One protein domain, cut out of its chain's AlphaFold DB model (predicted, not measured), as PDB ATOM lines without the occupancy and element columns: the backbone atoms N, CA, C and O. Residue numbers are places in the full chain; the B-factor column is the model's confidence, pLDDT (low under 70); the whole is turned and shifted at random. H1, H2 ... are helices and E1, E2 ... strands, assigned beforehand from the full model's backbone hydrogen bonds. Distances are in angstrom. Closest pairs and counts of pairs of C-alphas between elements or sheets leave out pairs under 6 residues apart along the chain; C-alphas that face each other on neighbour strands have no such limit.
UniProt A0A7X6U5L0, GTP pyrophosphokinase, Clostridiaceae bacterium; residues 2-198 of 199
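What this domain is: This is residues 2 to 198 of the 199 residues of the protein "GTP pyrophosphokinase" of Clostridiaceae bacterium (UniProt A0A7X6U5L0). A body of helices is built round H8, with the up-and-down bundle H1, H2 and H3 on one side of it, H9 on another, and H6 packed on H8 and H3 with H5 and H7 beside it. At one end a small hairpin, E1 and E2, leads through a long unnamed stretch to H10, whose residues 193 to 197 stick out with Leu 198. The printed part has 197 residues with ten named helices, H1 to H9 and H10, and two antiparallel strands between H9 and H10; the class is mostly helix. It is compact, with a radius of gyration of the C-alphas of 17.0 A, yet elongated in outline, spanning 57 by 36 by 34 A.

Where its parts are: H1, residues 2 to 19, begins at C-alpha 2 (182.949, 156.759, 148.961) and is 25.5 A long. H2 is residues 31 to 47, 25.0 A, and H3 residues 54 to 66, 18.6 A. H4 is residues 69 to 72, H5 residues 77 to 82, H6 residues 87 to 96 and H7 residues 104 to 112. H8, residues 115 to 128, measures 19.8 A, and H9, residues 139 to 156, 25.7 A. E1 is residues 157 to 159, E2 residues 166 to 168. H10, residues 185 to 197, 18.9 A, ends at C-alpha 197 (204.370, 170.806, 157.069).

How they stand to each other: H1 and H2 form a helical hairpin, a shallow tilt of 27 degrees, closest at the C-alphas of Arg 17 and Phe 32, 5.6 A. H2 and H3 form another, at 20 degrees, with Ser 39 and Gly 64 closest, their C-alphas 3.9 A apart. H4 is close to but not clearly touching H1, with the C-alphas of Ala 16 and Ile 69 closest, 6.7 A. H5 touches H6, Leu 77 to Ile 90, 6.4 A between C-alphas. The hub, H8, touches H2 at a steep tilt of 54 degrees, the C-alphas of Val 38 and Ala 123 being closest, 5.3 A. With residues 116 to 121 alone H8 touches H6, closest at C-alphas 92 and 117, 4.8 A. H7 and H8 touch only at the corner, C-alphas 112 and 118 closest at 5.4 A. H8 and H9 are a helical hairpin, C-alphas 122 and 152 closest at 6.1 A. E1 and E2 form a hairpin, N 158 and O 167 being 2.8 A apart, within hydrogen-bond range. H10 touches no helix. Every O i to N i+4 pair is within hydrogen-bond range in H1, H2, H3, H5, H6, H7, H8 and H10; H9 has 13 of 14, and H4 is too short for such a pair.

The domain as a whole: The C-alphas of Arg 136 and Leu 198, the two farthest apart, are 60.2 A apart. The printed part has no cut. The links H1 to H2 and E2 to H10 are long. The mean pLDDT of the printed part is 92.1; residues 2 to 3, 177 to 178 and 191 to 198 are under 70.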
ATOM      1  N   ILE A   2     183.164 158.014 149.735       59.91
ATOM      2  CA  ILE A   2     182.949 156.759 148.961       59.91
ATOM      3  C   ILE A   2     181.527 156.647 148.379       59.91
ATOM      4  O   ILE A   2     181.369 156.267 147.224       59.91
ATOM      5  N   THR A   3     180.500 157.020 149.152       63.97
ATOM      6  CA  THR A   3     179.091 157.025 148.706       63.97
ATOM      7  C   THR A   3     178.879 157.859 147.444       63.97
ATOM      8  O   THR A   3     178.149 157.449 146.551       63.97
ATOM      9  N   ASP A   4     179.589 158.980 147.344       87.06
ATOM     10  CA  ASP A   4     179.558 159.882 146.196       87.06
ATOM     11  C   ASP A   4     180.151 159.246 144.923       87.06
ATOM     12  O   ASP A   4     179.560 159.325 143.847       87.06
ATOM     13  N   LEU A   5     181.259 158.503 145.040       94.12
ATOM     14  CA  LEU A   5     181.877 157.820 143.896       94.12
ATOM     15  C   LEU A   5     181.057 156.634 143.388       94.12
ATOM     16  O   LEU A   5     181.009 156.402 142.183       94.12
ATOM     17  N   SER A   6     180.389 155.892 144.273       94.69
ATOM     18  CA  SER A   6     179.454 154.845 143.846       94.69
ATOM     19  C   SER A   6     178.281 155.436 143.057       94.69
ATOM     20  O   SER A   6     177.912 154.893 142.017       94.69
ATOM     21  N   THR A   7     177.742 156.582 143.486       95.44
ATOM     22  CA  THR A   7     176.726 157.315 142.717       95.44
ATOM     23  C   THR A   7     177.282 157.832 141.387       95.44
ATOM     24  O   THR A   7     176.618 157.693 140.359       95.44
ATOM     25  N   CYS A   8     178.508 158.366 141.369       96.62
ATOM     26  CA  CYS A   8     179.174 158.783 140.134       96.62
ATOM     27  C   CYS A   8     179.371 157.619 139.157       96.62
ATOM     28  O   CYS A   8     179.178 157.807 137.962       96.62
ATOM     29  N   LEU A   9     179.696 156.416 139.641       98.12
ATOM     30  CA  LEU A   9     179.836 155.223 138.803       98.12
ATOM     31  C   LEU A   9     178.519 154.846 138.116       98.12
ATOM     32  O   LEU A   9     178.503 154.654 136.903       98.12
ATOM     33  N   VAL A  10     177.412 154.816 138.864       97.75
ATOM     34  CA  VAL A  10     176.074 154.566 138.295       97.75
ATOM     35  C   VAL A  10     175.717 155.635 137.257       97.75
ATOM     36  O   VAL A  10     175.202 155.329 136.183       97.75
ATOM     37  N   ARG A  11     176.026 156.904 137.551       97.38
ATOM     38  CA  ARG A  11     175.788 158.016 136.624       97.38
ATOM     39  C   ARG A  11     176.645 157.900 135.362       97.38
ATOM     40  O   ARG A  11     176.131 158.141 134.275       97.38
ATOM     41  N   ALA A  12     177.914 157.517 135.493       98.38
ATOM     42  CA  ALA A  12     178.835 157.318 134.378       98.38
ATOM     43  C   ALA A  12     178.354 156.201 133.443       98.38
ATOM     44  O   ALA A  12     178.331 156.397 132.230       98.38
ATOM     45  N   GLU A  13     177.894 155.075 133.994       98.56
ATOM     46  CA  GLU A  13     177.293 153.995 133.207       98.56
ATOM     47  C   GLU A  13     176.062 154.485 132.431       98.56
ATOM     48  O   GLU A  13     175.969 154.300 131.216       98.56
ATOM     49  N   ALA A  14     175.118 155.140 133.117       98.31
ATOM     50  CA  ALA A  14     173.898 155.646 132.492       98.31
ATOM     51  C   ALA A  14     174.202 156.669 131.384       98.31
ATOM     52  O   ALA A  14     173.559 156.664 130.330       98.31
ATOM     53  N   LEU A  15     175.200 157.525 131.608       98.06
ATOM     54  CA  LEU A  15     175.631 158.532 130.650       98.06
ATOM     55  C   LEU A  15     176.273 157.897 129.414       98.06
ATOM     56  O   LEU A  15     175.880 158.236 128.301       98.06
ATOM     57  N   ALA A  16     177.184 156.940 129.600       98.44
ATOM     58  CA  ALA A  16     177.805 156.195 128.509       98.44
ATOM     59  C   ALA A  16     176.759 155.442 127.672       98.44
ATOM     60  O   ALA A  16     176.774 155.503 126.444       98.44
ATOM     61  N   ARG A  17     175.789 154.795 128.334       98.38
ATOM     62  CA  ARG A  17     174.679 154.090 127.675       98.38
ATOM     63  C   ARG A  17     173.844 155.017 126.799       98.38
ATOM     64  O   ARG A  17     173.454 154.627 125.703       98.38
ATOM     65  N   LYS A  18     173.561 156.226 127.286       98.25
ATOM     66  CA  LYS A  18     172.791 157.227 126.544       98.25
ATOM     67  C   LYS A  18     173.595 157.826 125.390       98.25
ATOM     68  O   LYS A  18     173.058 157.952 124.298       98.25
ATOM     69  N   ALA A  19     174.847 158.209 125.635       98.06
ATOM     70  CA  ALA A  19     175.675 158.919 124.662       98.06
ATOM     71  C   ALA A  19     176.057 158.033 123.465       98.06
ATOM     72  O   ALA A  19     176.021 158.493 122.331       98.06
ATOM     73  N   HIS A  20     176.330 156.749 123.706       98.12
ATOM     74  CA  HIS A  20     176.662 155.776 122.661       98.12
ATOM     75  C   HIS A  20     175.430 155.034 122.100       98.12
ATOM     76  O   HIS A  20     175.561 153.993 121.450       98.12
ATOM     77  N   ALA A  21     174.210 155.518 122.364       97.69
ATOM     78  CA  ALA A  21     172.993 154.887 121.863       97.69
ATOM     79  C   ALA A  21     172.953 154.924 120.324       97.69
ATOM     80  O   ALA A  21     173.057 155.980 119.710       97.69
ATOM     81  N   GLY A  22     172.791 153.755 119.698       96.62
ATOM     82  CA  GLY A  22     172.800 153.609 118.238       96.62
ATOM     83  C   GLY A  22     174.196 153.495 117.612       96.62
ATOM     84  O   GLY A  22     174.293 153.140 116.439       96.62
ATOM     85  N   GLN A  23     175.271 153.716 118.374       98.06
ATOM     86  CA  GLN A  23     176.634 153.454 117.916       98.06
ATOM     87  C   GLN A  23     176.931 151.951 117.961       98.06
ATOM     88  O   GLN A  23     176.554 151.246 118.904       98.06
ATOM     89  N   VAL A  24     177.653 151.466 116.953       95.81
ATOM     90  CA  VAL A  24     178.140 150.086 116.877       95.81
ATOM     91  C   VAL A  24     179.663 150.050 116.885       95.81
ATOM     92  O   VAL A  24     180.322 150.965 116.391       95.81
ATOM     93  N   ASP A  25     180.229 148.994 117.463       92.44
ATOM     94  CA  ASP A  25     181.659 148.722 117.426       92.44
ATOM     95  C   ASP A  25     182.079 148.057 116.100       92.44
ATOM     96  O   ASP A  25     181.277 147.789 115.203       92.44
ATOM     97  N   LYS A  26     183.374 147.750 115.976       86.12
ATOM     98  CA  LYS A  26     183.935 147.091 114.783       86.12
ATOM     99  C   LYS A  26     183.436 145.657 114.563       86.12
ATOM    100  O   LYS A  26     183.603 145.131 113.466       86.12
ATOM    101  N   ALA A  27     182.860 145.025 115.583       87.69
ATOM    102  CA  ALA A  27     182.228 143.713 115.503       87.69
ATOM    103  C   ALA A  27     180.716 143.809 115.203       87.69
ATOM    104  O   ALA A  27     180.031 142.787 115.175       87.69
ATOM    105  N   GLY A  28     180.186 145.020 114.987       91.50
ATOM    106  CA  GLY A  28     178.761 145.269 114.773       91.50
ATOM    107  C   GLY A  28     177.915 145.155 116.046       91.50
ATOM    108  O   GLY A  28     176.691 145.100 115.954       91.50
ATOM    109  N   GLN A  29     178.539 145.100 117.225       93.81
ATOM    110  CA  GLN A  29     177.849 145.048 118.514       93.81
ATOM    111  C   GLN A  29     177.560 146.461 119.033       93.81
ATOM    112  O   GLN A  29     178.288 147.391 118.683       93.81
ATOM    113  N   PRO A  30     176.544 146.661 119.892       97.25
ATOM    114  CA  PRO A  30     176.311 147.958 120.524       97.25
ATOM    115  C   PRO A  30     177.570 148.480 121.230       97.25
ATOM    116  O   PRO A  30     178.137 147.784 122.074       97.25
ATOM    117  N   TYR A  31     177.984 149.716 120.929       97.31
ATOM    118  CA  TYR A  31     179.240 150.289 121.439       97.31
ATOM    119  C   TYR A  31     179.289 150.352 122.971       97.31
ATOM    120  O   TYR A  31     180.347 150.209 123.576       97.31
ATOM    121  N   PHE A  32     178.130 150.464 123.627       98.06
ATOM    122  CA  PHE A  32     178.040 150.398 125.085       98.06
ATOM    123  C   PHE A  32     178.709 149.140 125.681       98.06
ATOM    124  O   PHE A  32     179.340 149.218 126.734       98.06
ATOM    125  N   LEU A  33     178.627 147.988 125.002       97.31
ATOM    126  CA  LEU A  33     179.251 146.747 125.477       97.31
ATOM    127  C   LEU A  33     180.783 146.849 125.508       97.31
ATOM    128  O   LEU A  33     181.424 146.250 126.369       97.31
ATOM    129  N   HIS A  34     181.371 147.634 124.599       97.19
ATOM    130  CA  HIS A  34     182.804 147.905 124.592       97.19
ATOM    131  C   HIS A  34     183.218 148.695 125.841       97.19
ATOM    132  O   HIS A  34     184.067 148.231 126.604       97.19
ATOM    133  N   VAL A  35     182.587 149.845 126.100       98.38
ATOM    134  CA  VAL A  35     182.940 150.692 127.255       98.38
ATOM    135  C   VAL A  35     182.635 150.006 128.593       98.38
ATOM    136  O   VAL A  35     183.401 150.138 129.549       98.38
ATOM    137  N   GLU A  36     181.578 149.188 128.656       98.62
ATOM    138  CA  GLU A  36     181.284 148.338 129.813       98.62
ATOM    139  C   GLU A  36     182.409 147.326 130.059       98.62
ATOM    140  O   GLU A  36     182.896 147.186 131.188       98.62
ATOM    141  N   LYS A  37     182.889 146.658 129.003       98.19
ATOM    142  CA  LYS A  37     183.990 145.703 129.122       98.19
ATOM    143  C   LYS A  37     185.290 146.375 129.561       98.19
ATOM    144  O   LYS A  37     185.988 145.819 130.411       98.19
ATOM    145  N   VAL A  38     185.597 147.563 129.034       98.62
ATOM    146  CA  VAL A  38     186.769 148.355 129.440       98.62
ATOM    147  C   VAL A  38     186.679 148.750 130.916       98.62
ATOM    148  O   VAL A  38     187.643 148.546 131.655       98.62
ATOM    149  N   SER A  39     185.519 149.218 131.387       98.81
ATOM    150  CA  SER A  39     185.270 149.517 132.808       98.81
ATOM    151  C   SER A  39     185.502 148.301 133.713       98.81
ATOM    152  O   SER A  39     186.232 148.377 134.709       98.81
ATOM    153  N   GLN A  40     184.950 147.141 133.346       98.62
ATOM    154  CA  GLN A  40     185.139 145.894 134.093       98.62
ATOM    155  C   GLN A  40     186.608 145.451 134.117       98.62
ATOM    156  O   GLN A  40     187.118 145.068 135.172       98.62
ATOM    157  N   GLN A  41     187.301 145.516 132.976       98.50
ATOM    158  CA  GLN A  41     188.711 145.137 132.874       98.50
ATOM    159  C   GLN A  41     189.622 146.083 133.656       98.50
ATOM    160  O   GLN A  41     190.515 145.606 134.354       98.50
ATOM    161  N   ALA A  42     189.371 147.393 133.616       98.44
ATOM    162  CA  ALA A  42     190.089 148.360 134.440       98.44
ATOM    163  C   ALA A  42     189.942 148.008 135.928       98.44
ATOM    164  O   ALA A  42     190.942 147.858 136.628       98.44
ATOM    165  N   GLY A  43     188.713 147.757 136.396       98.00
ATOM    166  CA  GLY A  43     188.469 147.296 137.765       98.00
ATOM    167  C   GLY A  43     189.191 145.983 138.098       98.00
ATOM    168  O   GLY A  43     189.767 145.856 139.178       98.00
ATOM    169  N   ALA A  44     189.207 145.016 137.176       98.00
ATOM    170  CA  ALA A  44     189.899 143.741 137.358       98.00
ATOM    171  C   ALA A  44     191.420 143.916 137.496       98.00
ATOM    172  O   ALA A  44     191.998 143.343 138.418       98.00
ATOM    173  N   ILE A  45     192.050 144.751 136.657       97.31
ATOM    174  CA  ILE A  45     193.481 145.092 136.759       97.31
ATOM    175  C   ILE A  45     193.786 145.622 138.162       97.31
ATOM    176  O   ILE A  45     194.697 145.123 138.822       97.31
ATOM    177  N   ILE A  46     192.992 146.577 138.653       96.75
ATOM    178  CA  ILE A  46     193.202 147.188 139.971       96.75
ATOM    179  C   ILE A  46     193.073 146.173 141.107       96.75
ATOM    180  O   ILE A  46     193.878 146.200 142.035       96.75
ATOM    181  N   ARG A  47     192.121 145.237 141.030       95.75
ATOM    182  CA  ARG A  47     191.952 144.189 142.054       95.75
ATOM    183  C   ARG A  47     193.157 143.254 142.175       95.75
ATOM    184  O   ARG A  47     193.316 142.628 143.216       95.75
ATOM    185  N   THR A  48     194.009 143.164 141.150       95.75
ATOM    186  CA  THR A  48     195.264 142.394 141.236       95.75
ATOM    187  C   THR A  48     196.349 143.105 142.052       95.75
ATOM    188  O   THR A  48     197.351 142.493 142.420       95.75
ATOM    189  N   TRP A  49     196.187 144.399 142.345       94.12
ATOM    190  CA  TRP A  49     197.191 145.200 143.036       94.12
ATOM    191  C   TRP A  49     196.937 145.215 144.542       94.12
ATOM    192  O   TRP A  49     195.915 145.704 145.009       94.12
ATOM    193  N   GLN A  50     197.922 144.761 145.320       81.12
ATOM    194  CA  GLN A  50     197.813 144.650 146.784       81.12
ATOM    195  C   GLN A  50     197.551 145.984 147.511       81.12
ATOM    196  O   GLN A  50     197.071 145.973 148.638       81.12
ATOM    197  N   ALA A  51     197.887 147.123 146.897       76.94
ATOM    198  CA  ALA A  51     197.894 148.437 147.547       76.94
ATOM    199  C   ALA A  51     196.915 149.452 146.930       76.94
ATOM    200  O   ALA A  51     197.052 150.645 147.190       76.94
ATOM    201  N   ALA A  52     195.978 149.025 146.078       82.19
ATOM    202  CA  ALA A  52     195.048 149.958 145.445       82.19
ATOM    203  C   ALA A  52     193.873 150.319 146.364       82.19
ATOM    204  O   ALA A  52     193.239 149.443 146.957       82.19
ATOM    205  N   SER A  53     193.550 151.610 146.444       90.25
ATOM    206  CA  SER A  53     192.393 152.083 147.206       90.25
ATOM    207  C   SER A  53     191.064 151.747 146.507       90.25
ATOM    208  O   SER A  53     190.978 151.693 145.277       90.25
ATOM    209  N   LEU A  54     189.984 151.558 147.285       92.88
ATOM    210  CA  LEU A  54     188.628 151.410 146.727       92.88
ATOM    211  C   LEU A  54     188.227 152.643 145.904       92.88
ATOM    212  O   LEU A  54     187.573 152.518 144.873       92.88
ATOM    213  N   GLU A  55     188.653 153.828 146.339       94.44
ATOM    214  CA  GLU A  55     188.481 155.074 145.597       94.44
ATOM    215  C   GLU A  55     189.129 155.001 144.208       94.44
ATOM    216  O   GLU A  55     188.463 155.288 143.213       94.44
ATOM    217  N   PHE A  56     190.390 154.568 144.115       94.69
ATOM    218  CA  PHE A  56     191.085 154.433 142.834       94.69
ATOM    219  C   PHE A  56     190.413 153.402 141.921       94.69
ATOM    220  O   PHE A  56     190.272 153.637 140.720       94.69
ATOM    221  N   LEU A  57     189.932 152.292 142.490       96.69
ATOM    222  CA  LEU A  57     189.159 151.289 141.759       96.69
ATOM    223  C   LEU A  57     187.886 151.890 141.151       96.69
ATOM    224  O   LEU A  57     187.653 151.725 139.954       96.69
ATOM    225  N   LEU A  58     187.080 152.607 141.942       97.56
ATOM    226  CA  LEU A  58     185.842 153.228 141.458       97.56
ATOM    227  C   LEU A  58     186.130 154.275 140.377       97.56
ATOM    228  O   LEU A  58     185.463 154.281 139.343       97.56
ATOM    229  N   LYS A  59     187.164 155.105 140.566       97.44
ATOM    230  CA  LYS A  59     187.618 156.066 139.550       97.44
ATOM    231  C   LYS A  59     188.018 155.364 138.247       97.44
ATOM    232  O   LYS A  59     187.651 155.836 137.176       97.44
ATOM    233  N   ALA A  60     188.716 154.227 138.312       98.25
ATOM    234  CA  ALA A  60     189.111 153.471 137.118       98.25
ATOM    235  C   ALA A  60     187.900 152.936 136.343       98.25
ATOM    236  O   ALA A  60     187.886 152.998 135.115       98.25
ATOM    237  N   GLN A  61     186.861 152.478 137.043       98.69
ATOM    238  CA  GLN A  61     185.612 152.046 136.410       98.69
ATOM    239  C   GLN A  61     184.820 153.222 135.813       98.69
ATOM    240  O   GLN A  61     184.324 153.113 134.693       98.69
ATOM    241  N   ILE A  62     184.751 154.363 136.511       98.69
ATOM    242  CA  ILE A  62     184.129 155.596 135.993       98.69
ATOM    243  C   ILE A  62     184.804 156.019 134.684       98.69
ATOM    244  O   ILE A  62     184.131 156.212 133.674       98.69
ATOM    245  N   VAL A  63     186.137 156.124 134.682       98.75
ATOM    246  CA  VAL A  63     186.894 156.503 133.480       98.75
ATOM    247  C   VAL A  63     186.745 155.446 132.391       98.75
ATOM    248  O   VAL A  63     186.595 155.813 131.236       98.75
ATOM    249  N   GLY A  64     186.708 154.154 132.729       98.75
ATOM    250  CA  GLY A  64     186.474 153.087 131.755       98.75
ATOM    251  C   GLY A  64     185.139 153.213 131.014       98.75
ATOM    252  O   GLY A  64     185.116 153.070 129.794       98.75
ATOM    253  N   PHE A  65     184.050 153.564 131.707       98.81
ATOM    254  CA  PHE A  65     182.760 153.823 131.053       98.81
ATOM    255  C   PHE A  65     182.785 155.048 130.132       98.81
ATOM    256  O   PHE A  65     182.066 155.077 129.139       98.81
ATOM    257  N   LEU A  66     183.590 156.058 130.462       98.69
ATOM    258  CA  LEU A  66     183.574 157.365 129.803       98.69
ATOM    259  C   LEU A  66     184.772 157.611 128.875       98.69
ATOM    260  O   LEU A  66     184.911 158.716 128.360       98.69
ATOM    261  N   HIS A  67     185.660 156.634 128.674       98.50
ATOM    262  CA  HIS A  67     186.966 156.877 128.053       98.50
ATOM    263  C   HIS A  67     186.890 157.419 126.618       98.50
ATOM    264  O   HIS A  67     187.700 158.273 126.260       98.50
ATOM    265  N   ASP A  68     185.886 156.984 125.855       97.81
ATOM    266  CA  ASP A  68     185.648 157.398 124.468       97.81
ATOM    267  C   ASP A  68     184.512 158.416 124.327       97.81
ATOM    268  O   ASP A  68     184.236 158.889 123.227       97.81
ATOM    269  N   ILE A  69     183.850 158.805 125.425       97.81
ATOM    270  CA  ILE A  69     182.618 159.601 125.341       97.81
ATOM    271  C   ILE A  69     182.850 160.956 124.661       97.81
ATOM    272  O   ILE A  69     181.978 161.446 123.956       97.81
ATOM    273  N   VAL A  70     184.031 161.551 124.844       97.50
ATOM    274  CA  VAL A  70     184.412 162.827 124.215       97.50
ATOM    275  C   VAL A  70     184.973 162.625 122.802       97.50
ATOM    276  O   VAL A  70     184.959 163.555 122.004       97.50
ATOM    277  N   GLU A  71     185.500 161.438 122.487       95.75
ATOM    278  CA  GLU A  71     186.066 161.150 121.159       95.75
ATOM    279  C   GLU A  71     184.961 160.803 120.147       95.75
ATOM    280  O   GLU A  71     185.033 161.248 119.002       95.75
ATOM    281  N   ASP A  72     183.916 160.089 120.583       96.25
ATOM    282  CA  ASP A  72     182.925 159.475 119.689       96.25
ATOM    283  C   ASP A  72     181.506 160.065 119.790       96.25
ATOM    284  O   ASP A  72     180.595 159.604 119.100       96.25
ATOM    285  N   THR A  73     181.276 161.061 120.652       96.62
ATOM    286  CA  THR A  73     179.948 161.675 120.850       96.62
ATOM    287  C   THR A  73     180.048 163.199 120.959       96.62
ATOM    288  O   THR A  73     181.141 163.747 121.061       96.62
ATOM    289  N   ASP A  74     178.910 163.898 121.003       96.12
ATOM    290  CA  ASP A  74     178.858 165.363 121.174       96.12
ATOM    291  C   ASP A  74     179.178 165.835 122.613       96.12
ATOM    292  O   ASP A  74     179.087 167.022 122.940       96.12
ATOM    293  N   MET A  75     179.515 164.910 123.516       97.12
ATOM    294  CA  MET A  75     179.850 165.217 124.903       97.12
ATOM    295  C   MET A  75     181.220 165.892 125.008       97.12
ATOM    296  O   MET A  75     182.179 165.524 124.340       97.12
ATOM    297  N   THR A  76     181.343 166.849 125.927       97.69
ATOM    298  CA  THR A  76     182.606 167.555 126.189       97.69
ATOM    299  C   THR A  76     183.070 167.345 127.627       97.69
ATOM    300  O   THR A  76     182.294 166.936 128.495       97.69
ATOM    301  N   LEU A  77     184.330 167.687 127.918       97.38
ATOM    302  CA  LEU A  77     184.834 167.693 129.297       97.38
ATOM    303  C   LEU A  77     184.025 168.642 130.200       97.38
ATOM    304  O   LEU A  77     183.815 168.323 131.368       97.38
ATOM    305  N   ASP A  78     183.529 169.767 129.673       97.50
ATOM    306  CA  ASP A  78     182.658 170.693 130.416       97.50
ATOM    307  C   ASP A  78     181.290 170.084 130.709       97.50
ATOM    308  O   ASP A  78     180.767 170.224 131.817       97.50
ATOM    309  N   THR A  79     180.740 169.322 129.763       95.44
ATOM    310  CA  THR A  79     179.513 168.561 129.994       95.44
ATOM    311  C   THR A  79     179.702 167.574 131.147       95.44
ATOM    312  O   THR A  79     178.852 167.500 132.029       95.44
ATOM    313  N   LEU A  80     180.836 166.864 131.208       96.69
ATOM    314  CA  LEU A  80     181.133 165.943 132.313       96.69
ATOM    315  C   LEU A  80     181.248 166.658 133.668       96.69
ATOM    316  O   LEU A  80     180.804 166.104 134.675       96.69
ATOM    317  N   ARG A  81     181.773 167.893 133.702       95.56
ATOM    318  CA  ARG A  81     181.768 168.732 134.917       95.56
ATOM    319  C   ARG A  81     180.345 169.041 135.376       95.56
ATOM    320  O   ARG A  81     180.068 168.940 136.562       95.56
ATOM    321  N   CYS A  82     179.439 169.341 134.446       94.19
ATOM    322  CA  CYS A  82     178.026 169.595 134.754       94.19
ATOM    323  C   CYS A  82     177.283 168.351 135.280       94.19
ATOM    324  O   CYS A  82     176.224 168.484 135.883       94.19
ATOM    325  N   TYR A  83     177.824 167.148 135.055       93.56
ATOM    326  CA  TYR A  83     177.328 165.884 135.617       93.56
ATOM    327  C   TYR A  83     177.983 165.510 136.961       93.56
ATOM    328  O   TYR A  83     177.849 164.364 137.409       93.56
ATOM    329  N   ASP A  84     178.704 166.445 137.587       93.44
ATOM    330  CA  ASP A  84     179.446 166.253 138.836       93.44
ATOM    331  C   ASP A  84     180.426 165.070 138.765       93.44
ATOM    332  O   ASP A  84     180.583 164.306 139.719       93.44
ATOM    333  N   MET A  85     181.066 164.860 137.607       96.00
ATOM    334  CA  MET A  85     182.111 163.841 137.499       96.00
ATOM    335  C   MET A  85     183.366 164.280 138.270       96.00
ATOM    336  O   MET A  85     183.754 165.449 138.184       96.00
ATOM    337  N   PRO A  86     184.058 163.364 138.978       94.88
ATOM    338  CA  PRO A  86     185.250 163.718 139.744       94.88
ATOM    339  C   PRO A  86     186.337 164.346 138.864       94.88
ATOM    340  O   PRO A  86     186.636 163.832 137.783       94.88
ATOM    341  N   SER A  87     186.988 165.404 139.352       93.44
ATOM    342  CA  SER A  87     188.029 166.142 138.616       93.44
ATOM    343  C   SER A  87     189.141 165.239 138.081       93.44
ATOM    344  O   SER A  87     189.537 165.371 136.924       93.44
ATOM    345  N   ASP A  88     189.596 164.278 138.887       92.38
ATOM    346  CA  ASP A  88     190.648 163.328 138.505       92.38
ATOM    347  C   ASP A  88     190.199 162.417 137.353       92.38
ATOM    348  O   ASP A  88     190.999 162.065 136.483       92.38
ATOM    349  N   CYS A  89     188.912 162.050 137.325       96.75
ATOM    350  CA  CYS A  89     188.335 161.256 136.242       96.75
ATOM    351  C   CYS A  89     188.257 162.083 134.957       96.75
ATOM    352  O   CYS A  89     188.685 161.614 133.908       96.75
ATOM    353  N   ILE A  90     187.783 163.331 135.041       96.69
ATOM    354  CA  ILE A  90     187.720 164.252 133.895       96.69
ATOM    355  C   ILE A  90     189.121 164.499 133.321       96.69
ATOM    356  O   ILE A  90     189.304 164.468 132.104       96.69
ATOM    357  N   LEU A  91     190.125 164.692 134.182       94.88
ATOM    358  CA  LEU A  91     191.518 164.854 133.765       94.88
ATOM    359  C   LEU A  91     192.041 163.610 133.033       94.88
ATOM    360  O   LEU A  91     192.682 163.735 131.990       94.88
ATOM    361  N   ALA A  92     191.755 162.412 133.550       96.31
ATOM    362  CA  ALA A  92     192.145 161.164 132.901       96.31
ATOM    363  C   ALA A  92     191.457 160.977 131.538       96.31
ATOM    364  O   ALA A  92     192.134 160.627 130.573       96.31
ATOM    365  N   ILE A  93     190.158 161.279 131.436       97.88
ATOM    366  CA  ILE A  93     189.406 161.247 130.170       97.88
ATOM    367  C   ILE A  93     190.037 162.211 129.163       97.88
ATOM    368  O   ILE A  93     190.374 161.802 128.059       97.88
ATOM    369  N   GLY A  94     190.325 163.453 129.565       96.50
ATOM    370  CA  GLY A  94     190.986 164.423 128.688       96.50
ATOM    371  C   GLY A  94     192.365 163.970 128.188       96.50
ATOM    372  O   GLY A  94     192.766 164.314 127.078       96.50
ATOM    373  N   ARG A  95     193.099 163.161 128.967       95.56
ATOM    374  CA  ARG A  95     194.374 162.567 128.520       95.56
ATOM    375  C   ARG A  95     194.167 161.439 127.509       95.56
ATOM    376  O   ARG A  95     194.984 161.331 126.588       95.56
ATOM    377  N   LEU A  96     193.103 160.649 127.674       97.25
ATOM    378  CA  LEU A  96     192.702 159.542 126.795       97.25
ATOM    379  C   LEU A  96     192.126 160.019 125.458       97.25
ATOM    380  O   LEU A  96     192.357 159.370 124.442       97.25
ATOM    381  N   THR A  97     191.451 161.168 125.428       95.88
ATOM    382  CA  THR A  97     190.912 161.739 124.191       95.88
ATOM    383  C   THR A  97     192.042 162.136 123.244       95.88
ATOM    384  O   THR A  97     192.900 162.969 123.571       95.88
ATOM    385  N   LYS A  98     192.076 161.552 122.042       93.06
ATOM    386  CA  LYS A  98     193.125 161.880 121.069       93.06
ATOM    387  C   LYS A  98     192.958 163.300 120.541       93.06
ATOM    388  O   LYS A  98     191.869 163.750 120.207       93.06
ATOM    389  N   THR A  99     194.078 164.003 120.410       91.31
ATOM    390  CA  THR A  99     194.118 165.343 119.818       91.31
ATOM    391  C   THR A  99     194.608 165.234 118.380       91.31
ATOM    392  O   THR A  99     195.660 164.642 118.123       91.31
ATOM    393  N   LYS A 100     193.862 165.801 117.427       90.25
ATOM    394  CA  LYS A 100     194.240 165.777 116.008       90.25
ATOM    395  C   LYS A 100     195.619 166.419 115.811       90.25
ATOM    396  O   LYS A 100     195.867 167.515 116.300       90.25
ATOM    397  N   GLY A 101     196.500 165.735 115.083       92.38
ATOM    398  CA  GLY A 101     197.856 166.211 114.782       92.38
ATOM    399  C   GLY A 101     198.915 165.894 115.844       92.38
ATOM    400  O   GLY A 101     200.089 166.123 115.580       92.38
ATOM    401  N   VAL A 102     198.544 165.331 117.000       93.12
ATOM    402  CA  VAL A 102     199.522 164.893 118.010       93.12
ATOM    403  C   VAL A 102     200.106 163.525 117.625       93.12
ATOM    404  O   VAL A 102     199.336 162.587 117.382       93.12
ATOM    405  N   PRO A 103     201.445 163.373 117.574       95.25
ATOM    406  CA  PRO A 103     202.090 162.082 117.354       95.25
ATOM    407  C   PRO A 103     201.682 161.033 118.395       95.25
ATOM    408  O   PRO A 103     201.479 161.323 119.572       95.25
ATOM    409  N   TYR A 104     201.589 159.770 117.974       93.19
ATOM    410  CA  TYR A 104     201.167 158.683 118.864       93.19
ATOM    411  C   TYR A 104     202.079 158.471 120.094       93.19
ATOM    412  O   TYR A 104     201.530 158.219 121.169       93.19
ATOM    413  N   PRO A 105     203.423 158.585 119.997       94.75
ATOM    414  CA  PRO A 105     204.294 158.516 121.173       94.75
ATOM    415  C   PRO A 105     203.995 159.614 122.200       94.75
ATOM    416  O   PRO A 105     203.869 159.314 123.382       94.75
ATOM    417  N   ASP A 106     203.775 160.848 121.747       95.69
ATOM    418  CA  ASP A 106     203.467 161.990 122.618       95.69
ATOM    419  C   ASP A 106     202.104 161.816 123.301       95.69
ATOM    420  O   ASP A 106     201.931 162.117 124.484       95.69
ATOM    421  N   TYR A 107     201.129 161.257 122.574       95.75
ATOM    422  CA  TYR A 107     199.852 160.838 123.149       95.75
ATOM    423  C   TYR A 107     200.047 159.796 124.263       95.75
ATOM    424  O   TYR A 107     199.454 159.927 125.336       95.75
ATOM    425  N   LEU A 108     200.884 158.777 124.040       96.19
ATOM    426  CA  LEU A 108     201.164 157.760 125.054       96.19
ATOM    427  C   LEU A 108     201.913 158.325 126.265       96.19
ATOM    428  O   LEU A 108     201.573 157.934 127.379       96.19
ATOM    429  N   ASP A 109     202.860 159.251 126.085       95.00
ATOM    430  CA  ASP A 109     203.547 159.928 127.198       95.00
ATOM    431  C   ASP A 109     202.549 160.713 128.061       95.00
ATOM    432  O   ASP A 109     202.499 160.563 129.284       95.00
ATOM    433  N   ARG A 110     201.639 161.459 127.424       94.31
ATOM    434  CA  ARG A 110     200.559 162.166 128.125       94.31
ATOM    435  C   ARG A 110     199.650 161.218 128.907       94.31
ATOM    436  O   ARG A 110     199.294 161.513 130.049       94.31
ATOM    437  N   VAL A 111     199.267 160.084 128.314       95.88
ATOM    438  CA  VAL A 111     198.488 159.042 129.004       95.88
ATOM    439  C   VAL A 111     199.280 158.476 130.183       95.88
ATOM    440  O   VAL A 111     198.729 158.340 131.275       95.88
ATOM    441  N   LYS A 112     200.576 158.206 130.002       95.38
ATOM    442  CA  LYS A 112     201.468 157.626 131.015       95.38
ATOM    443  C   LYS A 112     201.570 158.473 132.279       95.38
ATOM    444  O   LYS A 112     201.662 157.920 133.375       95.38
ATOM    445  N   ARG A 113     201.503 159.798 132.139       93.12
ATOM    446  CA  ARG A 113     201.540 160.749 133.259       93.12
ATOM    447  C   ARG A 113     200.310 160.687 134.166       93.12
ATOM    448  O   ARG A 113     200.302 161.318 135.215       93.12
ATOM    449  N   SER A 114     199.248 159.968 133.784       94.19
ATOM    450  CA  SER A 114     198.113 159.654 134.663       94.19
ATOM    451  C   SER A 114     198.035 158.149 134.867       94.19
ATOM    452  O   SER A 114     197.698 157.412 133.941       94.19
ATOM    453  N   LYS A 115     198.262 157.682 136.101       95.44
ATOM    454  CA  LYS A 115     198.080 156.265 136.454       95.44
ATOM    455  C   LYS A 115     196.684 155.772 136.064       95.44
ATOM    456  O   LYS A 115     196.538 154.668 135.549       95.44
ATOM    457  N   LEU A 116     195.672 156.612 136.286       96.00
ATOM    458  CA  LEU A 116     194.276 156.323 135.975       96.00
ATOM    459  C   LEU A 116     194.049 156.160 134.464       96.00
ATOM    460  O   LEU A 116     193.494 155.148 134.036       96.00
ATOM    461  N   ALA A 117     194.543 157.101 133.652       97.19
ATOM    462  CA  ALA A 117     194.458 157.008 132.195       97.19
ATOM    463  C   ALA A 117     195.245 155.804 131.657       97.19
ATOM    464  O   ALA A 117     194.747 155.082 130.800       97.19
ATOM    465  N   ALA A 118     196.445 155.538 132.179       97.69
ATOM    466  CA  ALA A 118     197.261 154.402 131.761       97.69
ATOM    467  C   ALA A 118     196.556 153.058 132.004       97.69
ATOM    468  O   ALA A 118     196.538 152.217 131.108       97.69
ATOM    469  N   VAL A 119     195.925 152.867 133.170       98.12
ATOM    470  CA  VAL A 119     195.145 151.650 133.478       98.12
ATOM    471  C   VAL A 119     194.006 151.460 132.489       98.12
ATOM    472  O   VAL A 119     193.848 150.374 131.932       98.12
ATOM    473  N   VAL A 120     193.221 152.511 132.256       98.62
ATOM    474  CA  VAL A 120     192.079 152.425 131.344       98.62
ATOM    475  C   VAL A 120     192.549 152.219 129.909       98.62
ATOM    476  O   VAL A 120     191.958 151.418 129.192       98.62
ATOM    477  N   LYS A 121     193.667 152.835 129.504       98.38
ATOM    478  CA  LYS A 121     194.229 152.618 128.172       98.38
ATOM    479  C   LYS A 121     194.729 151.190 127.976       98.38
ATOM    480  O   LYS A 121     194.576 150.645 126.888       98.38
ATOM    481  N   ILE A 122     195.307 150.581 129.011       98.38
ATOM    482  CA  ILE A 122     195.672 149.161 128.995       98.38
ATOM    483  C   ILE A 122     194.414 148.308 128.803       98.38
ATOM    484  O   ILE A 122     194.400 147.485 127.895       98.38
ATOM    485  N   ALA A 123     193.352 148.542 129.581       98.31
ATOM    486  CA  ALA A 123     192.090 147.809 129.454       98.31
ATOM    487  C   ALA A 123     191.462 147.950 128.050       98.31
ATOM    488  O   ALA A 123     191.138 146.946 127.419       98.31
ATOM    489  N   ASP A 124     191.374 149.174 127.523       97.56
ATOM    490  CA  ASP A 124     190.922 149.456 126.155       97.56
ATOM    491  C   ASP A 124     191.736 148.664 125.117       97.56
ATOM    492  O   ASP A 124     191.185 147.889 124.331       97.56
ATOM    493  N   MET A 125     193.067 148.785 125.147       96.19
ATOM    494  CA  MET A 125     193.934 148.088 124.196       96.19
ATOM    495  C   MET A 125     193.842 146.568 124.330       96.19
ATOM    496  O   MET A 125     193.857 145.879 123.312       96.19
ATOM    497  N   THR A 126     193.713 146.031 125.547       94.12
ATOM    498  CA  THR A 126     193.505 144.595 125.777       94.12
ATOM    499  C   THR A 126     192.194 144.128 125.151       94.12
ATOM    500  O   THR A 126     192.194 143.148 124.409       94.12
ATOM    501  N   HIS A 127     191.087 144.839 125.375       93.56
ATOM    502  CA  HIS A 127     189.799 144.481 124.787       93.56
ATOM    503  C   HIS A 127     189.775 144.640 123.259       93.56
ATOM    504  O   HIS A 127     189.188 143.815 122.556       93.56
ATOM    505  N   ASN A 128     190.433 145.672 122.730       91.31
ATOM    506  CA  ASN A 128     190.547 145.912 121.294       91.31
ATOM    507  C   ASN A 128     191.540 144.979 120.581       91.31
ATOM    508  O   ASN A 128     191.477 144.864 119.358       91.31
ATOM    509  N   SER A 129     192.439 144.322 121.321       89.31
ATOM    510  CA  SER A 129     193.362 143.305 120.791       89.31
ATOM    511  C   SER A 129     192.745 141.905 120.724       89.31
ATOM    512  O   SER A 129     193.380 140.989 120.198       89.31
ATOM    513  N   ASP A 130     191.526 141.726 121.243       88.94
ATOM    514  CA  ASP A 130     190.782 140.471 121.163       88.94
ATOM    515  C   ASP A 130     190.152 140.301 119.773       88.94
ATOM    516  O   ASP A 130     189.015 140.700 119.509       88.94
ATOM    517  N   LEU A 131     190.929 139.702 118.868       86.38
ATOM    518  CA  LEU A 131     190.522 139.445 117.487       86.38
ATOM    519  C   LEU A 131     189.382 138.423 117.375       86.38
ATOM    520  O   LEU A 131     188.719 138.388 116.340       86.38
ATOM    521  N   THR A 132     189.119 137.618 118.416       87.31
ATOM    522  CA  THR A 132     188.049 136.599 118.390       87.31
ATOM    523  C   THR A 132     186.653 137.215 118.300       87.31
ATOM    524  O   THR A 132     185.702 136.550 117.895       87.31
ATOM    525  N   ARG A 133     186.539 138.511 118.612       86.56
ATOM    526  CA  ARG A 133     185.311 139.302 118.492       86.56
ATOM    527  C   ARG A 133     184.959 139.668 117.052       86.56
ATOM    528  O   ARG A 133     183.823 140.048 116.792       86.56
ATOM    529  N   LEU A 134     185.920 139.632 116.129       86.50
ATOM    530  CA  LEU A 134     185.729 140.117 114.766       86.50
ATOM    531  C   LEU A 134     185.248 138.990 113.851       86.50
ATOM    532  O   LEU A 134     185.872 137.935 113.770       86.50
ATOM    533  N   ALA A 135     184.188 139.249 113.083       86.88
ATOM    534  CA  ALA A 135     183.702 138.308 112.070       86.88
ATOM    535  C   ALA A 135     184.736 138.054 110.956       86.88
ATOM    536  O   ALA A 135     184.783 136.976 110.368       86.88
ATOM    537  N   ARG A 136     185.575 139.056 110.664       88.69
ATOM    538  CA  ARG A 136     186.681 138.966 109.709       88.69
ATOM    539  C   ARG A 136     187.873 139.755 110.237       88.69
ATOM    540  O   ARG A 136     187.730 140.930 110.549       88.69
ATOM    541  N   ILE A 137     189.039 139.120 110.276       91.00
ATOM    542  CA  ILE A 137     190.295 139.758 110.681       91.00
ATOM    543  C   ILE A 137     190.949 140.385 109.449       91.00
ATOM    544  O   ILE A 137     191.204 139.695 108.458       91.00
ATOM    545  N   THR A 138     191.216 141.687 109.520       90.69
ATOM    546  CA  THR A 138     191.889 142.452 108.462       90.69
ATOM    547  C   THR A 138     193.377 142.644 108.756       90.69
ATOM    548  O   THR A 138     193.853 142.329 109.849       90.69
ATOM    549  N   GLU A 139     194.138 143.146 107.782       91.44
ATOM    550  CA  GLU A 139     195.553 143.458 108.009       91.44
ATOM    551  C   GLU A 139     195.712 144.683 108.916       91.44
ATOM    552  O   GLU A 139     196.577 144.719 109.791       91.44
ATOM    553  N   GLU A 140     194.794 145.640 108.807       88.38
ATOM    554  CA  GLU A 140     194.696 146.798 109.687       88.38
ATOM    555  C   GLU A 140     194.501 146.381 111.155       88.38
ATOM    556  O   GLU A 140     195.051 147.015 112.061       88.38
ATOM    557  N   ASP A 141     193.764 145.292 111.408       89.19
ATOM    558  CA  ASP A 141     193.598 144.736 112.753       89.19
ATOM    559  C   ASP A 141     194.904 144.165 113.309       89.19
ATOM    560  O   ASP A 141     195.223 144.412 114.475       89.19
ATOM    561  N   ARG A 142     195.696 143.470 112.481       89.19
ATOM    562  CA  ARG A 142     197.006 142.930 112.881       89.19
ATOM    563  C   ARG A 142     198.019 144.039 113.145       89.19
ATOM    564  O   ARG A 142     198.690 144.024 114.175       89.19
ATOM    565  N   ILE A 143     198.076 145.046 112.272       89.12
ATOM    566  CA  ILE A 143     198.933 146.227 112.451       89.12
ATOM    567  C   ILE A 143     198.573 146.953 113.752       89.12
ATOM    568  O   ILE A 143     199.451 147.328 114.533       89.12
ATOM    569  N   ARG A 144     197.274 147.122 114.029       88.06
ATOM    570  CA  ARG A 144     196.795 147.719 115.280       88.06
ATOM    571  C   ARG A 144     197.181 146.881 116.500       88.06
ATOM    572  O   ARG A 144     197.612 147.459 117.494       88.06
ATOM    573  N   GLN A 145     197.068 145.557 116.425       89.12
ATOM    574  CA  GLN A 145     197.466 144.656 117.507       89.12
ATOM    575  C   GLN A 145     198.968 144.773 117.820       89.12
ATOM    576  O   GLN A 145     199.339 144.931 118.981       89.12
ATOM    577  N   LEU A 146     199.830 144.794 116.796       88.56
ATOM    578  CA  LEU A 146     201.276 145.004 116.965       88.56
ATOM    579  C   LEU A 146     201.588 146.373 117.583       88.56
ATOM    580  O   LEU A 146     202.391 146.480 118.509       88.56
ATOM    581  N   LYS A 147     200.907 147.427 117.120       90.19
ATOM    582  CA  LYS A 147     201.011 148.768 117.712       90.19
ATOM    583  C   LYS A 147     200.615 148.772 119.194       90.19
ATOM    584  O   LYS A 147     201.229 149.486 119.988       90.19
ATOM    585  N   TYR A 148     199.591 148.009 119.569       93.62
ATOM    586  CA  TYR A 148     199.131 147.911 120.952       93.62
ATOM    587  C   TYR A 148     200.076 147.107 121.836       93.62
ATOM    588  O   TYR A 148     200.225 147.472 122.995       93.62
ATOM    589  N   LEU A 149     200.785 146.109 121.307       91.19
ATOM    590  CA  LEU A 149     201.795 145.373 122.070       91.19
ATOM    591  C   LEU A 149     202.885 146.306 122.627       91.19
ATOM    592  O   LEU A 149     203.111 146.328 123.835       91.19
ATOM    593  N   HIS A 150     203.482 147.148 121.777       91.94
ATOM    594  CA  HIS A 150     204.496 148.119 122.217       91.94
ATOM    595  C   HIS A 150     203.931 149.153 123.200       91.94
ATOM    596  O   HIS A 150     204.589 149.548 124.161       91.94
ATOM    597  N   ALA A 151     202.690 149.596 122.980       95.25
ATOM    598  CA  ALA A 151     202.035 150.542 123.874       95.25
ATOM    599  C   ALA A 151     201.731 149.922 125.250       95.25
ATOM    600  O   ALA A 151     201.901 150.590 126.266       95.25
ATOM    601  N   LEU A 152     201.306 148.656 125.296       96.19
ATOM    602  CA  LEU A 152     201.076 147.910 126.533       96.19
ATOM    603  C   LEU A 152     202.375 147.761 127.327       96.19
ATOM    604  O   LEU A 152     202.381 148.049 128.523       96.19
ATOM    605  N   GLU A 153     203.472 147.388 126.665       94.94
ATOM    606  CA  GLU A 153     204.793 147.302 127.290       94.94
ATOM    607  C   GLU A 153     205.193 148.650 127.905       94.94
ATOM    608  O   GLU A 153     205.423 148.732 129.116       94.94
ATOM    609  N   TYR A 154     205.140 149.728 127.118       96.81
ATOM    610  CA  TYR A 154     205.443 151.081 127.585       96.81
ATOM    611  C   TYR A 154     204.545 151.527 128.751       96.81
ATOM    612  O   TYR A 154     205.020 152.110 129.727       96.81
ATOM    613  N   LEU A 155     203.237 151.245 128.714       97.31
ATOM    614  CA  LEU A 155     202.303 151.641 129.775       97.31
ATOM    615  C   LEU A 155     202.394 150.759 131.033       97.31
ATOM    616  O   LEU A 155     202.056 151.241 132.117       97.31
ATOM    617  N   SER A 156     202.928 149.541 130.944       96.31
ATOM    618  CA  SER A 156     202.999 148.591 132.065       96.31
ATOM    619  C   SER A 156     204.047 148.915 133.142       96.31
ATOM    620  O   SER A 156     203.894 148.476 134.283       96.31
ATOM    621  N   GLY A 157     205.071 149.724 132.840       96.75
ATOM    622  CA  GLY A 157     206.133 150.098 133.788       96.75
ATOM    623  C   GLY A 157     206.674 151.509 133.557       96.75
ATOM    624  O   GLY A 157     206.486 152.071 132.490       96.75
ATOM    625  N   PHE A 158     207.266 152.148 134.558       96.81
ATOM    626  CA  PHE A 158     207.719 153.541 134.478       96.81
ATOM    627  C   PHE A 158     209.016 153.753 135.255       96.81
ATOM    628  O   PHE A 158     209.319 152.993 136.174       96.81
ATOM    629  N   THR A 159     209.738 154.824 134.936       97.12
ATOM    630  CA  THR A 159     210.865 155.303 135.743       97.12
ATOM    631  C   THR A 159     210.399 156.478 136.587       97.12
ATOM    632  O   THR A 159     209.853 157.441 136.056       97.12
ATOM    633  N   CYS A 160     210.577 156.396 137.906       96.38
ATOM    634  CA  CYS A 160     210.235 157.495 138.804       96.38
ATOM    635  C   CYS A 160     211.153 158.694 138.533       96.38
ATOM    636  O   CYS A 160     212.372 158.565 138.630       96.38
ATOM    637  N   GLU A 161     210.585 159.864 138.260       95.00
ATOM    638  CA  GLU A 161     211.343 161.084 137.954       95.00
ATOM    639  C   GLU A 161     212.064 161.678 139.181       95.00
ATOM    640  O   GLU A 161     212.892 162.569 139.031       95.00
ATOM    641  N   HIS A 162     211.788 161.173 140.392       94.12
ATOM    642  CA  HIS A 162     212.466 161.594 141.623       94.12
ATOM    643  C   HIS A 162     213.601 160.655 142.052       94.12
ATOM    644  O   HIS A 162     214.714 161.105 142.291       94.12
ATOM    645  N   CYS A 163     213.336 159.348 142.184       96.25
ATOM    646  CA  CYS A 163     214.358 158.390 142.634       96.25
ATOM    647  C   CYS A 163     215.046 157.630 141.492       96.25
ATOM    648  O   CYS A 163     215.880 156.772 141.765       96.25
ATOM    649  N   HIS A 164     214.671 157.892 140.236       96.81
ATOM    650  CA  HIS A 164     215.244 157.306 139.014       96.81
ATOM    651  C   HIS A 164     215.208 155.771 138.923       96.81
ATOM    652  O   HIS A 164     215.847 155.176 138.058       96.81
ATOM    653  N   ARG A 165     214.429 155.107 139.783       97.88
ATOM    654  CA  ARG A 165     214.217 153.655 139.746       97.88
ATOM    655  C   ARG A 165     213.053 153.295 138.826       97.88
ATOM    656  O   ARG A 165     212.062 154.027 138.760       97.88
ATOM    657  N   ALA A 166     213.173 152.150 138.158       97.81
ATOM    658  CA  ALA A 166     212.110 151.562 137.352       97.81
ATOM    659  C   ALA A 166     211.137 150.756 138.223       97.81
ATOM    660  O   ALA A 166     211.546 150.039 139.139       97.81
ATOM    661  N   PHE A 167     209.845 150.861 137.925       97.31
ATOM    662  CA  PHE A 167     208.769 150.229 138.678       97.31
ATOM    663  C   PHE A 167     207.647 149.738 137.755       97.31
ATOM    664  O   PHE A 167     207.399 150.347 136.713       97.31
ATOM    665  N   PRO A 168     206.891 148.696 138.147       96.69
ATOM    666  CA  PRO A 168     205.633 148.373 137.479       96.69
ATOM    667  C   PRO A 168     204.594 149.477 137.726       96.69
ATOM    668  O   PRO A 168     204.606 150.120 138.778       96.69
ATOM    669  N   LEU A 169     203.634 149.649 136.809       96.06
ATOM    670  CA  LEU A 169     202.571 150.662 136.892       96.06
ATOM    671  C   LEU A 169     201.824 150.631 138.232       96.06
ATOM    672  O   LEU A 169     201.478 151.683 138.764       96.06
ATOM    673  N   ALA A 170     201.641 149.447 138.826       95.69
ATOM    674  CA  ALA A 170     201.006 149.277 140.134       95.69
ATOM    675  C   ALA A 170     201.632 150.156 141.238       95.69
ATOM    676  O   ALA A 170     200.921 150.608 142.136       95.69
ATOM    677  N   LYS A 171     202.938 150.447 141.142       95.31
ATOM    678  CA  LYS A 171     203.722 151.249 142.098       95.31
ATOM    679  C   LYS A 171     203.767 152.748 141.773       95.31
ATOM    680  O   LYS A 171     204.441 153.495 142.481       95.31
ATOM    681  N   MET A 172     203.076 153.205 140.728       94.31
ATOM    682  CA  MET A 172     202.928 154.634 140.431       94.31
ATOM    683  C   MET A 172     202.033 155.302 141.482       94.31
ATOM    684  O   MET A 172     201.099 154.672 141.990       94.31
ATOM    685  N   GLY A 173     202.313 156.559 141.816       91.12
ATOM    686  CA  GLY A 173     201.438 157.380 142.649       91.12
ATOM    687  C   GLY A 173     200.025 157.483 142.063       91.12
ATOM    688  O   GLY A 173     199.855 157.528 140.847       91.12
ATOM    689  N   GLU A 174     199.000 157.454 142.917       84.44
ATOM    690  CA  GLU A 174     197.595 157.509 142.477       84.44
ATOM    691  C   GLU A 174     197.147 158.930 142.129       84.44
ATOM    692  O   GLU A 174     196.246 159.102 141.307       84.44
ATOM    693  N   LYS A 175     197.768 159.942 142.745       78.00
ATOM    694  CA  LYS A 175     197.405 161.346 142.539       78.00
ATOM    695  C   LYS A 175     198.143 161.913 141.339       78.00
ATOM    696  O   LYS A 175     199.311 161.597 141.117       78.00
ATOM    697  N   ASP A 176     197.475 162.782 140.599       72.88
ATOM    698  CA  ASP A 176     198.181 163.660 139.680       72.88
ATOM    699  C   ASP A 176     199.051 164.633 140.484       72.88
ATOM    700  O   ASP A 176     198.619 165.143 141.519       72.88
ATOM    701  N   THR A 177     200.284 164.872 140.049       66.88
ATOM    702  CA  THR A 177     201.187 165.812 140.725       66.88
ATOM    703  C   THR A 177     200.921 167.264 140.323       66.88
ATOM    704  O   THR A 177     201.515 168.171 140.901       66.88
ATOM    705  N   GLY A 178     200.054 167.512 139.331       65.38
ATOM    706  CA  GLY A 178     199.735 168.844 138.810       65.38
ATOM    707  C   GLY A 178     200.819 169.422 137.893       65.38
ATOM    708  O   GLY A 178     200.497 170.086 136.913       65.38
ATOM    709  N   ASP A 179     202.090 169.106 138.151       72.19
ATOM    710  CA  ASP A 179     203.240 169.403 137.284       72.19
ATOM    711  C   ASP A 179     203.529 168.298 136.246       72.19
ATOM    712  O   ASP A 179     204.448 168.421 135.439       72.19
ATOM    713  N   GLY A 180     202.736 167.218 136.248       75.50
ATOM    714  CA  GLY A 180     202.826 166.121 135.284       75.50
ATOM    715  C   GLY A 180     203.986 165.147 135.513       75.50
ATOM    716  O   GLY A 180     204.256 164.324 134.631       75.50
ATOM    717  N   LYS A 181     204.671 165.215 136.661       88.75
ATOM    718  CA  LYS A 181     205.741 164.281 137.021       88.75
ATOM    719  C   LYS A 181     205.231 162.868 137.260       88.75
ATOM    720  O   LYS A 181     204.216 162.633 137.916       88.75
ATOM    721  N   ILE A 182     206.020 161.898 136.814       93.31
ATOM    722  CA  ILE A 182     205.763 160.485 137.082       93.31
ATOM    723  C   ILE A 182     206.519 160.061 138.342       93.31
ATOM    724  O   ILE A 182     207.733 159.857 138.327       93.31
ATOM    725  N   LEU A 183     205.793 159.887 139.446       94.69
ATOM    726  CA  LEU A 183     206.365 159.502 140.737       94.69
ATOM    727  C   LEU A 183     205.909 158.104 141.164       94.69
ATOM    728  O   LEU A 183     204.775 157.693 140.911       94.69
ATOM    729  N   CYS A 184     206.785 157.371 141.854       94.81
ATOM    730  CA  CYS A 184     206.364 156.180 142.588       94.81
ATOM    731  C   CYS A 184     205.618 156.563 143.874       94.81
ATOM    732  O   CYS A 184     205.732 157.693 144.354       94.81
ATOM    733  N   GLN A 185     204.865 155.609 144.429       91.69
ATOM    734  CA  GLN A 185     204.053 155.797 145.638       91.69
ATOM    735  C   GLN A 185     204.855 156.408 146.799       91.69
ATOM    736  O   GLN A 185     204.399 157.377 147.401       91.69
ATOM    737  N   ASP A 186     206.070 155.912 147.052       92.19
ATOM    738  CA  ASP A 186     206.923 156.399 148.145       92.19
ATOM    739  C   ASP A 186     207.320 157.871 147.948       92.19
ATOM    740  O   ASP A 186     207.150 158.698 148.844       92.19
ATOM    741  N   CYS A 187     207.804 158.225 146.752       92.88
ATOM    742  CA  CYS A 187     208.241 159.588 146.443       92.88
ATOM    743  C   CYS A 187     207.071 160.581 146.421       92.88
ATOM    744  O   CYS A 187     207.224 161.721 146.855       92.88
ATOM    745  N   GLN A 188     205.893 160.155 145.953       88.31
ATOM    746  CA  GLN A 188     204.685 160.982 146.005       88.31
ATOM    747  C   GLN A 188     204.223 161.215 147.453       88.31
ATOM    748  O   GLN A 188     203.844 162.333 147.803       88.31
ATOM    749  N   GLY A 189     204.293 160.191 148.312       84.00
ATOM    750  CA  GLY A 189     203.958 160.314 149.733       84.00
ATOM    751  C   GLY A 189     204.862 161.301 150.477       84.00
ATOM    752  O   GLY A 189     204.376 162.108 151.267       84.00
ATOM    753  N   GLN A 190     206.164 161.297 150.175       78.75
ATOM    754  CA  GLN A 190     207.136 162.222 150.772       78.75
ATOM    755  C   GLN A 190     206.859 163.689 150.409       78.75
ATOM    756  O   GLN A 190     206.909 164.549 151.285       78.75
ATOM    757  N   GLN A 191     206.499 163.985 149.155       68.81
ATOM    758  CA  GLN A 191     206.138 165.351 148.743       68.81
ATOM    759  C   GLN A 191     204.856 165.852 149.426       68.81
ATOM    760  O   GLN A 191     204.780 167.015 149.819       68.81
ATOM    761  N   GLY A 192     203.864 164.974 149.615       61.25
ATOM    762  CA  GLY A 192     202.625 165.320 150.318       61.25
ATOM    763  C   GLY A 192     202.851 165.707 151.784       61.25
ATOM    764  O   GLY A 192     202.230 166.650 152.266       61.25
ATOM    765  N   LEU A 193     203.771 165.024 152.472       62.41
ATOM    766  CA  LEU A 193     204.138 165.339 153.856       62.41
ATOM    767  C   LEU A 193     204.868 166.682 153.967       62.41
ATOM    768  O   LEU A 193     204.544 167.472 154.849       62.41
ATOM    769  N   VAL A 194     205.806 166.967 153.056       61.41
ATOM    770  CA  VAL A 194     206.534 168.249 153.025       61.41
ATOM    771  C   VAL A 194     205.577 169.423 152.806       61.41
ATOM    772  O   VAL A 194     205.661 170.414 153.523       61.41
ATOM    773  N   ASN A 195     204.622 169.298 151.880       59.03
ATOM    774  CA  ASN A 195     203.644 170.358 151.620       59.03
ATOM    775  C   ASN A 195     202.694 170.596 152.805       59.03
ATOM    776  O   ASN A 195     202.297 171.731 153.039       59.03
ATOM    777  N   MET A 196     202.353 169.552 153.567       59.34
ATOM    778  CA  MET A 196     201.490 169.668 154.749       59.34
ATOM    779  C   MET A 196     202.205 170.294 155.957       59.34
ATOM    780  O   MET A 196     201.552 170.874 156.812       59.34
ATOM    781  N   LEU A 197     203.535 170.180 156.032       54.47
ATOM    782  CA  LEU A 197     204.370 170.806 157.069       54.47
ATOM    783  C   LEU A 197     204.665 172.294 156.800       54.47
ATOM    784  O   LEU A 197     205.152 172.983 157.692       54.47
ATOM    785  N   LEU A 198     204.419 172.771 155.576       52.62
ATOM    786  CA  LEU A 198     204.670 174.150 155.131       52.62
ATOM    787  C   LEU A 198     203.395 175.020 155.070       52.62
ATOM    788  O   LEU A 198     203.485 176.182 154.674       52.62
TER     789      LEU A 198